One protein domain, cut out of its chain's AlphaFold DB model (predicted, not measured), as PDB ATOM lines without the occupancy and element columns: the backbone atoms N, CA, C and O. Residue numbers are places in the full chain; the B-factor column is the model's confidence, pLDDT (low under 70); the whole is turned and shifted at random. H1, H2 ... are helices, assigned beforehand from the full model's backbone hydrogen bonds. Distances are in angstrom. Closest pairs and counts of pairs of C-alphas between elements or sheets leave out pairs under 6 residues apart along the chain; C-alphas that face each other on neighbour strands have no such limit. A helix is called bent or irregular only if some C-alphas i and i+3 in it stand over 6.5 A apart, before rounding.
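AT A GLANCE: This is residues 53 to 132 of the 132 residues of a protein of Didymodactylos carnosus (UniProt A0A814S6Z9). The domain is an open, loose string of helices, with the long helix H5, residues 111 to 130, sticking out as a free arm at one end and H1 making the other end, its residues 54 to 63 also sticking out. Between these two arms lies H3, nearest the middle, with the short H2 joining it to H1 and the short H4 joining it to H5. The printed part has 80 residues with five named helices, H1 to H5 in chain order, and no named strand; the class is all helix. The whole is loose, with a radius of gyration of the C-alphas of 16.7 A, and elongated, spanning 52 by 33 by 23 A.

IN THESE COORDINATES: H5, residues 111 to 130, is 29.4 A long and ends at C-alpha 130 (11.530, 43.658, 13.978). H1, residues 54 to 70, is 24.4 A long and begins at C-alpha 54 (48.975, 33.001, 47.554). H3, residues 81 to 96, is 22.5 A long, from C-alpha 81 (30.566, 41.069, 34.049). H2 is residues 75 to 79 and H4 residues 104 to 107. H2 is only just irregular: C-alphas 75 and 78 are 6.6 A apart.

HOW THE PARTS SIT: H5 touches no helix and is apart from H1, H2, H3 and H4. H4 is also apart from H3. H2 and H3 are close but not clearly touching; their closest C-alphas, those of Met 78 and Gln 84, are 6.6 A apart. H1 and H2 are close but not clearly touching, with the closest C-alphas, those of Cys 68 and Phe 75, 6.7 A apart. H1 is apart from H3. In H1, H3 and H5 every O i to N i+4 pair is within hydrogen-bond range; in H2 0 of 1 is, beside 1 of 2 O i to N i+3 pairs, and H4 is too short for an i+4 pair.

THE WHOLE: The C-alphas farthest apart, those of Gln 55 and Glu 131, are 52.3 A apart. The printed part has no cut, and no link is long. Mean pLDDT of the printed part is 91.5; residue 132, the chain's last, is under 70.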
ATOM      1  N   PRO A  53      46.929  29.395  45.044       92.94
ATOM      2  CA  PRO A  53      48.206  29.730  45.662       92.94
ATOM      3  C   PRO A  53      48.325  31.229  45.952       92.94
ATOM      4  O   PRO A  53      47.983  32.063  45.114       92.94
ATOM      5  N   LYS A  54      48.845  31.590  47.133       94.06
ATOM      6  CA  LYS A  54      48.975  33.001  47.554       94.06
ATOM      7  C   LYS A  54      49.799  33.834  46.567       94.06
ATOM      8  O   LYS A  54      49.442  34.971  46.290       94.06
ATOM      9  N   GLN A  55      50.856  33.245  46.014       95.25
ATOM     10  CA  GLN A  55      51.713  33.899  45.027       95.25
ATOM     11  C   GLN A  55      50.962  34.222  43.731       95.25
ATOM     12  O   GLN A  55      51.109  35.315  43.197       95.25
ATOM     13  N   LEU A  56      50.088  33.319  43.273       93.00
ATOM     14  CA  LEU A  56      49.270  33.561  42.086       93.00
ATOM     15  C   LEU A  56      48.302  34.727  42.307       93.00
ATOM     16  O   LEU A  56      48.158  35.572  41.431       93.00
ATOM     17  N   LYS A  57      47.690  34.819  43.497       93.12
ATOM     18  CA  LYS A  57      46.838  35.965  43.849       93.12
ATOM     19  C   LYS A  57      47.612  37.280  43.772       93.12
ATOM     20  O   LYS A  57      47.124  38.222  43.165       93.12
ATOM     21  N   LEU A  58      48.822  37.314  44.336       96.62
ATOM     22  CA  LEU A  58      49.685  38.494  44.300       96.62
ATOM     23  C   LEU A  58      50.020  38.910  42.858       96.62
ATOM     24  O   LEU A  58      49.854  40.077  42.521       96.62
ATOM     25  N   HIS A  59      50.421  37.960  42.006       95.94
ATOM     26  CA  HIS A  59      50.762  38.245  40.609       95.94
ATOM     27  C   HIS A  59      49.562  38.795  39.828       95.94
ATOM     28  O   HIS A  59      49.706  39.750  39.075       95.94
ATOM     29  N   VAL A  60      48.366  38.232  40.033       93.81
ATOM     30  CA  VAL A  60      47.138  38.731  39.391       93.81
ATOM     31  C   VAL A  60      46.813  40.148  39.866       93.81
ATOM     32  O   VAL A  60      46.479  41.004  39.051       93.81
ATOM     33  N   THR A  61      46.946  40.426  41.165       94.81
ATOM     34  CA  THR A  61      46.738  41.775  41.709       94.81
ATOM     35  C   THR A  61      47.743  42.782  41.143       94.81
ATOM     36  O   THR A  61      47.353  43.896  40.795       94.81
ATOM     37  N   GLN A  62      49.016  42.403  41.013       97.00
ATOM     38  CA  GLN A  62      50.053  43.255  40.421       97.00
ATOM     39  C   GLN A  62      49.774  43.537  38.945       97.00
ATOM     40  O   GLN A  62      49.653  44.701  38.578       97.00
ATOM     41  N   ALA A  63      49.553  42.495  38.138       95.12
ATOM     42  CA  ALA A  63      49.241  42.632  36.716       95.12
ATOM     43  C   ALA A  63      48.000  43.505  36.484       95.12
ATOM     44  O   ALA A  63      47.951  44.306  35.554       95.12
ATOM     45  N   TYR A  64      46.999  43.396  37.359       94.19
ATOM     46  CA  TYR A  64      45.832  44.262  37.294       94.19
ATOM     47  C   TYR A  64      46.145  45.725  37.616       94.19
ATOM     48  O   TYR A  64      45.661  46.634  36.944       94.19
ATOM     49  N   THR A  65      46.947  45.956  38.652       95.62
ATOM     50  CA  THR A  65      47.351  47.309  39.040       95.62
ATOM     51  C   THR A  65      48.151  47.965  37.915       95.62
ATOM     52  O   THR A  65      47.905  49.122  37.586       95.62
ATOM     53  N   GLU A  66      49.045  47.207  37.278       96.88
ATOM     54  CA  GLU A  66      49.804  47.634  36.101       96.88
ATOM     55  C   GLU A  66      48.887  47.941  34.917       96.88
ATOM     56  O   GLU A  66      48.999  49.016  34.340       96.88
ATOM     57  N   PHE A  67      47.926  47.067  34.604       95.25
ATOM     58  CA  PHE A  67      46.918  47.320  33.570       95.25
ATOM     59  C   PHE A  67      46.165  48.635  33.816       95.25
ATOM     60  O   PHE A  67      46.052  49.467  32.920       95.25
ATOM     61  N   CYS A  68      45.689  48.867  35.041       95.50
ATOM     62  CA  CYS A  68      45.002  50.108  35.389       95.50
ATOM     63  C   CYS A  68      45.900  51.344  35.258       95.50
ATOM     64  O   CYS A  68      45.431  52.381  34.789       95.50
ATOM     65  N   ALA A  69      47.168  51.241  35.659       96.31
ATOM     66  CA  ALA A  69      48.115  52.348  35.613       96.31
ATOM     67  C   ALA A  69      48.571  52.681  34.184       96.31
ATOM     68  O   ALA A  69      48.624  53.855  33.824       96.31
ATOM     69  N   LEU A  70      48.878  51.665  33.374       97.44
ATOM     70  CA  LEU A  70      49.390  51.829  32.012       97.44
ATOM     71  C   LEU A  70      48.292  52.255  31.034       97.44
ATOM     72  O   LEU A  70      48.506  53.164  30.235       97.44
ATOM     73  N   ASP A  71      47.101  51.665  31.145       95.00
ATOM     74  CA  ASP A  71      45.989  51.937  30.226       95.00
ATOM     75  C   ASP A  71      45.040  53.033  30.743       95.00
ATOM     76  O   ASP A  71      43.999  53.294  30.132       95.00
ATOM     77  N   ILE A  72      45.371  53.658  31.883       96.12
ATOM     78  CA  ILE A  72      44.584  54.713  32.545       96.12
ATOM     79  C   ILE A  72      43.128  54.248  32.741       96.12
ATOM     80  O   ILE A  72      42.155  54.887  32.329       96.12
ATOM     81  N   ARG A  73      42.962  53.065  33.344       94.31
ATOM     82  CA  ARG A  73      41.655  52.437  33.586       94.31
ATOM     83  C   ARG A  73      41.281  52.483  35.058       94.31
ATOM     84  O   ARG A  73      42.106  52.285  35.942       94.31
ATOM     85  N   THR A  74      39.993  52.671  35.327       94.69
ATOM     86  CA  THR A  74      39.454  52.636  36.691       94.69
ATOM     87  C   THR A  74      39.489  51.229  37.281       94.69
ATOM     88  O   THR A  74      39.242  50.253  36.566       94.69
ATOM     89  N   PHE A  75      39.624  51.131  38.605       92.12
ATOM     90  CA  PHE A  75      39.590  49.848  39.313       92.12
ATOM     91  C   PHE A  75      38.233  49.111  39.253       92.12
ATOM     92  O   PHE A  75      38.126  47.929  39.569       92.12
ATOM     93  N   ASN A  76      37.172  49.782  38.800       93.56
ATOM     94  CA  ASN A  76      35.849  49.164  38.679       93.56
ATOM     95  C   ASN A  76      35.724  48.230  37.467       93.56
ATOM     96  O   ASN A  76      34.788  47.437  37.408       93.56
ATOM     97  N   VAL A  77      36.664  48.276  36.515       91.38
ATOM     98  CA  VAL A  77      36.611  47.450  35.296       91.38
ATOM     99  C   VAL A  77      36.590  45.951  35.621       91.38
ATOM    100  O   VAL A  77      35.884  45.203  34.955       91.38
ATOM    101  N   MET A  78      37.289  45.506  36.675       86.56
ATOM    102  CA  MET A  78      37.339  44.084  37.057       86.56
ATOM    103  C   MET A  78      36.005  43.557  37.608       86.56
ATOM    104  O   MET A  78      35.730  42.357  37.557       86.56
ATOM    105  N   ILE A  79      35.174  44.446  38.148       91.75
ATOM    106  CA  ILE A  79      33.876  44.080  38.723       91.75
ATOM    107  C   ILE A  79      32.844  43.866  37.607       91.75
ATOM    108  O   ILE A  79      31.886  43.129  37.801       91.75
ATOM    109  N   GLY A  80      33.053  44.460  36.428       93.44
ATOM    110  CA  GLY A  80      32.135  44.333  35.304       93.44
ATOM    111  C   GLY A  80      32.060  42.909  34.753       93.44
ATOM    112  O   GLY A  80      33.082  42.299  34.427       93.44
ATOM    113  N   ASP A  81      30.836  42.422  34.552       94.62
ATOM    114  CA  ASP A  81      30.566  41.069  34.049       94.62
ATOM    115  C   ASP A  81      31.260  40.790  32.710       94.62
ATOM    116  O   ASP A  81      31.779  39.700  32.482       94.62
ATOM    117  N   GLY A  82      31.334  41.793  31.827       93.25
ATOM    118  CA  GLY A  82      32.026  41.670  30.542       93.25
ATOM    119  C   GLY A  82      33.510  41.321  30.697       93.25
ATOM    120  O   GLY A  82      34.015  40.447  29.991       93.25
ATOM    121  N   PHE A  83      34.197  41.942  31.660       93.88
ATOM    122  CA  PHE A  83      35.604  41.658  31.933       93.88
ATOM    123  C   PHE A  83      35.780  40.279  32.576       93.88
ATOM    124  O   PHE A  83      36.654  39.521  32.164       93.88
ATOM    125  N   GLN A  84      34.936  39.919  33.548       94.00
ATOM    126  CA  GLN A  84      35.006  38.609  34.208       94.00
ATOM    127  C   GLN A  84      34.745  37.458  33.231       94.00
ATOM    128  O   GLN A  84      35.459  36.453  33.250       94.00
ATOM    129  N   ASN A  85      33.771  37.627  32.336       95.75
ATOM    130  CA  ASN A  85      33.473  36.659  31.288       95.75
ATOM    131  C   ASN A  85      34.647  36.510  30.316       95.75
ATOM    132  O   ASN A  85      35.053  35.387  30.022       95.75
ATOM    133  N   LEU A  86      35.246  37.620  29.874       93.44
ATOM    134  CA  LEU A  86      36.438  37.580  29.027       93.44
ATOM    135  C   LEU A  86      37.613  36.891  29.736       93.44
ATOM    136  O   LEU A  86      38.244  36.009  29.158       93.44
ATOM    137  N   ALA A  87      37.885  37.243  30.994       93.25
ATOM    138  CA  ALA A  87      38.955  36.635  31.780       93.25
ATOM    139  C   ALA A  87      38.763  35.119  31.907       93.25
ATOM    140  O   ALA A  87      39.710  34.358  31.720       93.25
ATOM    141  N   LYS A  88      37.529  34.664  32.154       93.75
ATOM    142  CA  LYS A  88      37.193  33.238  32.194       93.75
ATOM    143  C   LYS A  88      37.496  32.544  30.864       93.75
ATOM    144  O   LYS A  88      38.165  31.514  30.873       93.75
ATOM    145  N   VAL A  89      37.078  33.130  29.739       93.06
ATOM    146  CA  VAL A  89      37.366  32.594  28.396       93.06
ATOM    147  C   VAL A  89      38.872  32.501  28.150       93.06
ATOM    148  O   VAL A  89      39.346  31.480  27.661       93.06
ATOM    149  N   LEU A  90      39.644  33.519  28.539       91.50
ATOM    150  CA  LEU A  90      41.102  33.512  28.398       91.50
ATOM    151  C   LEU A  90      41.769  32.455  29.291       91.50
ATOM    152  O   LEU A  90      42.695  31.779  28.845       91.50
ATOM    153  N   PHE A  91      41.290  32.252  30.521       90.38
ATOM    154  CA  PHE A  91      41.776  31.172  31.385       90.38
ATOM    155  C   PHE A  91      41.444  29.786  30.828       90.38
ATOM    156  O   PHE A  91      42.268  28.874  30.922       90.38
ATOM    157  N   ASP A  92      40.250  29.609  30.265       90.88
ATOM    158  CA  ASP A  92      39.838  28.352  29.643       90.88
ATOM    159  C   ASP A  92      40.648  28.074  28.365       90.88
ATOM    160  O   ASP A  92      41.108  26.947  28.175       90.88
ATOM    161  N   ALA A  93      40.920  29.100  27.549       87.50
ATOM    162  CA  ALA A  93      41.814  29.010  26.394       87.50
ATOM    163  C   ALA A  93      43.250  28.664  26.817       87.50
ATOM    164  O   ALA A  93      43.838  27.711  26.314       87.50
ATOM    165  N   GLY A  94      43.803  29.354  27.819       88.38
ATOM    166  CA  GLY A  94      45.131  29.034  28.352       88.38
ATOM    167  C   GLY A  94      45.221  27.602  28.890       88.38
ATOM    168  O   GLY A  94      46.237  26.929  28.718       88.38
ATOM    169  N   ARG A  95      44.137  27.091  29.488       88.19
ATOM    170  CA  ARG A  95      44.060  25.702  29.957       88.19
ATOM    171  C   ARG A  95      44.030  24.703  28.808       88.19
ATOM    172  O   ARG A  95      44.699  23.679  28.909       88.19
ATOM    173  N   SER A  96      43.264  24.953  27.748       87.56
ATOM    174  CA  SER A  96      43.207  24.042  26.596       87.56
ATOM    175  C   SER A  96      44.521  24.033  25.810       87.56
ATOM    176  O   SER A  96      44.898  23.012  25.241       87.56
ATOM    177  N   MET A  97      45.256  25.143  25.855       85.06
ATOM    178  CA  MET A  97      46.442  25.394  25.046       85.06
ATOM    179  C   MET A  97      47.764  25.300  25.827       85.06
ATOM    180  O   MET A  97      48.808  25.682  25.310       85.06
ATOM    181  N   TYR A  98      47.771  24.742  27.045       80.88
ATOM    182  CA  TYR A  98      48.953  24.724  27.931       80.88
ATOM    183  C   TYR A  98      50.211  24.043  27.355       80.88
ATOM    184  O   TYR A  98      51.306  24.227  27.880       80.88
ATOM    185  N   LYS A  99      50.061  23.221  26.307       83.25
ATOM    186  CA  LYS A  99      51.163  22.531  25.611       83.25
ATOM    187  C   LYS A  99      51.661  23.263  24.366       83.25
ATOM    188  O   LYS A  99      52.695  22.887  23.827       83.25
ATOM    189  N   SER A 100      50.922  24.258  23.892       81.00
ATOM    190  CA  SER A 100      51.260  25.044  22.709       81.00
ATOM    191  C   SER A 100      51.825  26.397  23.120       81.00
ATOM    192  O   SER A 100      51.297  27.051  24.015       81.00
ATOM    193  N   SER A 101      52.878  26.835  22.435       80.19
ATOM    194  CA  SER A 101      53.359  28.210  22.541       80.19
ATOM    195  C   SER A 101      52.416  29.106  21.750       80.19
ATOM    196  O   SER A 101      52.506  29.157  20.526       80.19
ATOM    197  N   ILE A 102      51.488  29.765  22.437       80.88
ATOM    198  CA  ILE A 102      50.592  30.746  21.824       80.88
ATOM    199  C   ILE A 102      51.069  32.132  22.197       80.88
ATOM    200  O   ILE A 102      51.248  32.450  23.374       80.88
ATOM    201  N   GLU A 103      51.248  32.964  21.181       85.31
ATOM    202  CA  GLU A 103      51.526  34.371  21.384       85.31
ATOM    203  C   GLU A 103      50.216  35.130  21.620       85.31
ATOM    204  O   GLU A 103      49.219  34.939  20.925       85.31
ATOM    205  N   ILE A 104      50.216  36.031  22.605       83.12
ATOM    206  CA  ILE A 104      49.021  36.794  23.010       83.12
ATOM    207  C   ILE A 104      48.437  37.594  21.834       83.12
ATOM    208  O   ILE A 104      47.220  37.747  21.729       83.12
ATOM    209  N   LYS A 105      49.302  38.067  20.929       84.62
ATOM    210  CA  LYS A 105      48.917  38.834  19.737       84.62
ATOM    211  C   LYS A 105      48.021  38.053  18.768       84.62
ATOM    212  O   LYS A 105      47.232  38.673  18.069       84.62
ATOM    213  N   ASP A 106      48.125  36.725  18.758       84.31
ATOM    214  CA  ASP A 106      47.332  35.862  17.877       84.31
ATOM    215  C   ASP A 106      46.001  35.459  18.528       84.31
ATOM    216  O   ASP A 106      45.067  35.037  17.848       84.31
ATOM    217  N   LEU A 107      45.899  35.605  19.854       86.44
ATOM    218  CA  LEU A 107      44.691  35.305  20.618       86.44
ATOM    219  C   LEU A 107      43.734  36.501  20.683       86.44
ATOM    220  O   LEU A 107      42.515  36.330  20.636       86.44
ATOM    221  N   LEU A 108      44.271  37.713  20.837       90.44
ATOM    222  CA  LEU A 108      43.467  38.921  20.992       90.44
ATOM    223  C   LEU A 108      43.098  39.517  19.633       90.44
ATOM    224  O   LEU A 108      43.946  39.788  18.788       90.44
ATOM    225  N   ALA A 109      41.807  39.785  19.444       91.88
ATOM    226  CA  ALA A 109      41.336  40.460  18.248       91.88
ATOM    227  C   ALA A 109      41.843  41.909  18.197       91.88
ATOM    228  O   ALA A 109      41.801  42.639  19.189       91.88
ATOM    229  N   HIS A 110      42.246  42.349  17.007       93.94
ATOM    230  CA  HIS A 110      42.572  43.749  16.770       93.94
ATOM    231  C   HIS A 110      41.348  44.656  17.010       93.94
ATOM    232  O   HIS A 110      40.205  44.261  16.759       93.94
ATOM    233  N   LEU A 111      41.579  45.904  17.436       92.38
ATOM    234  CA  LEU A 111      40.520  46.859  17.789       92.38
ATOM    235  C   LEU A 111      39.486  47.053  16.668       92.38
ATOM    236  O   LEU A 111      38.283  47.115  16.918       92.38
ATOM    237  N   THR A 112      39.944  47.100  15.416       95.88
ATOM    238  CA  THR A 112      39.061  47.226  14.244       95.88
ATOM    239  C   THR A 112      38.144  46.017  14.074       95.88
ATOM    240  O   THR A 112      36.983  46.180  13.704       95.88
ATOM    241  N   THR A 113      38.624  44.812  14.384       95.31
ATOM    242  CA  THR A 113      37.819  43.586  14.362       95.31
ATOM    243  C   THR A 113      36.729  43.641  15.424       95.31
ATOM    244  O   THR A 113      35.579  43.320  15.130       95.31
ATOM    245  N   ILE A 114      37.063  44.111  16.631       95.25
ATOM    246  CA  ILE A 114      36.091  44.296  17.715       95.25
ATOM    247  C   ILE A 114      35.008  45.292  17.282       95.25
ATOM    248  O   ILE A 114      33.827  44.967  17.342       95.25
ATOM    249  N   SER A 115      35.395  46.465  16.771       96.31
ATOM    250  CA  SER A 115      34.449  47.498  16.321       96.31
ATOM    251  C   SER A 115      33.488  46.995  15.234       96.31
ATOM    252  O   SER A 115      32.274  47.205  15.330       96.31
ATOM    253  N   ARG A 116      34.005  46.275  14.229       96.62
ATOM    254  CA  ARG A 116      33.182  45.693  13.158       96.62
ATOM    255  C   ARG A 116      32.218  44.637  13.689       96.62
ATOM    256  O   ARG A 116      31.047  44.654  13.328       96.62
ATOM    257  N   ASN A 117      32.687  43.749  14.567       96.12
ATOM    258  CA  ASN A 117      31.828  42.719  15.149       96.12
ATOM    259  C   ASN A 117      30.726  43.312  16.026       96.12
ATOM    260  O   ASN A 117      29.594  42.859  15.932       96.12
ATOM    261  N   VAL A 118      31.024  44.328  16.837       95.62
ATOM    262  CA  VAL A 118      30.001  44.998  17.655       95.62
ATOM    263  C   VAL A 118      28.919  45.619  16.772       95.62
ATOM    264  O   VAL A 118      27.737  45.437  17.047       95.62
ATOM    265  N   SER A 119      29.315  46.287  15.685       95.50
ATOM    266  CA  SER A 119      28.368  46.896  14.738       95.50
ATOM    267  C   SER A 119      27.471  45.839  14.084       95.50
ATOM    268  O   SER A 119      26.252  45.978  14.080       95.50
ATOM    269  N   ARG A 120      28.062  44.730  13.628       96.25
ATOM    270  CA  ARG A 120      27.324  43.608  13.035       96.25
ATOM    271  C   ARG A 120      26.330  42.976  14.013       96.25
ATOM    272  O   ARG A 120      25.173  42.774  13.667       96.25
ATOM    273  N   LEU A 121      26.765  42.691  15.242       95.19
ATOM    274  CA  LEU A 121      25.901  42.105  16.274       95.19
ATOM    275  C   LEU A 121      24.731  43.030  16.626       95.19
ATOM    276  O   LEU A 121      23.627  42.563  16.888       95.19
ATOM    277  N   TYR A 122      24.960  44.343  16.622       95.44
ATOM    278  CA  TYR A 122      23.899  45.317  16.843       95.44
ATOM    279  C   TYR A 122      22.834  45.265  15.737       95.44
ATOM    280  O   TYR A 122      21.643  45.224  16.041       95.44
ATOM    281  N   GLU A 123      23.241  45.206  14.469       95.50
ATOM    282  CA  GLU A 123      22.316  45.071  13.335       95.50
ATOM    283  C   GLU A 123      21.497  43.772  13.409       95.50
ATOM    284  O   GLU A 123      20.280  43.797  13.224       95.50
ATOM    285  N   GLU A 124      22.140  42.649  13.749       95.06
ATOM    286  CA  GLU A 124      21.478  41.349  13.943       95.06
ATOM    287  C   GLU A 124      20.411  41.414  15.053       95.06
ATOM    288  O   GLU A 124      19.288  40.934  14.874       95.06
ATOM    289  N   LEU A 125      20.717  42.069  16.180       94.19
ATOM    290  CA  LEU A 125      19.768  42.268  17.281       94.19
ATOM    291  C   LEU A 125      18.572  43.138  16.876       94.19
ATOM    292  O   LEU A 125      17.437  42.813  17.221       94.19
ATOM    293  N   VAL A 126      18.812  44.225  16.138       94.69
ATOM    294  CA  VAL A 126      17.746  45.112  15.647       94.69
ATOM    295  C   VAL A 126      16.823  44.372  14.680       94.69
ATOM    296  O   VAL A 126      15.605  44.531  14.752       94.69
ATOM    297  N   ASN A 127      17.375  43.543  13.795       92.94
ATOM    298  CA  ASN A 127      16.575  42.763  12.854       92.94
ATOM    299  C   ASN A 127      15.716  41.715  13.574       92.94
ATOM    300  O   ASN A 127      14.518  41.638  13.317       92.94
ATOM    301  N   HIS A 128      16.271  41.011  14.565       92.00
ATOM    302  CA  HIS A 128      15.509  40.057  15.378       92.00
ATOM    303  C   HIS A 128      14.365  40.681  16.189       92.00
ATOM    304  O   HIS A 128      13.400  39.991  16.515       92.00
ATOM    305  N   GLN A 129      14.461  41.962  16.548       88.19
ATOM    306  CA  GLN A 129      13.373  42.671  17.226       88.19
ATOM    307  C   GLN A 129      12.247  43.083  16.276       88.19
ATOM    308  O   GLN A 129      11.115  43.193  16.722       88.19
ATOM    309  N   LYS A 130      12.541  43.303  14.989       84.75
ATOM    310  CA  LYS A 130      11.530  43.658  13.978       84.75
ATOM    311  C   LYS A 130      10.691  42.465  13.521       84.75
ATOM    312  O   LYS A 130       9.603  42.662  12.996       84.75
ATOM    313  N   GLU A 131      11.211  41.252  13.676       77.12
ATOM    314  CA  GLU A 131      10.525  40.004  13.315       77.12
ATOM    315  C   GLU A 131       9.577  39.484  14.414       77.12
ATOM    316  O   GLU A 131       8.886  38.489  14.197       77.12
ATOM    317  N   LYS A 132       9.544  40.133  15.584       61.19
ATOM    318  CA  LYS A 132       8.635  39.827  16.698       61.19
ATOM    319  C   LYS A 132       7.515  40.852  16.788       61.19
ATOM    320  O   LYS A 132       6.400  40.427  17.157       61.19
TER     321      LYS A 132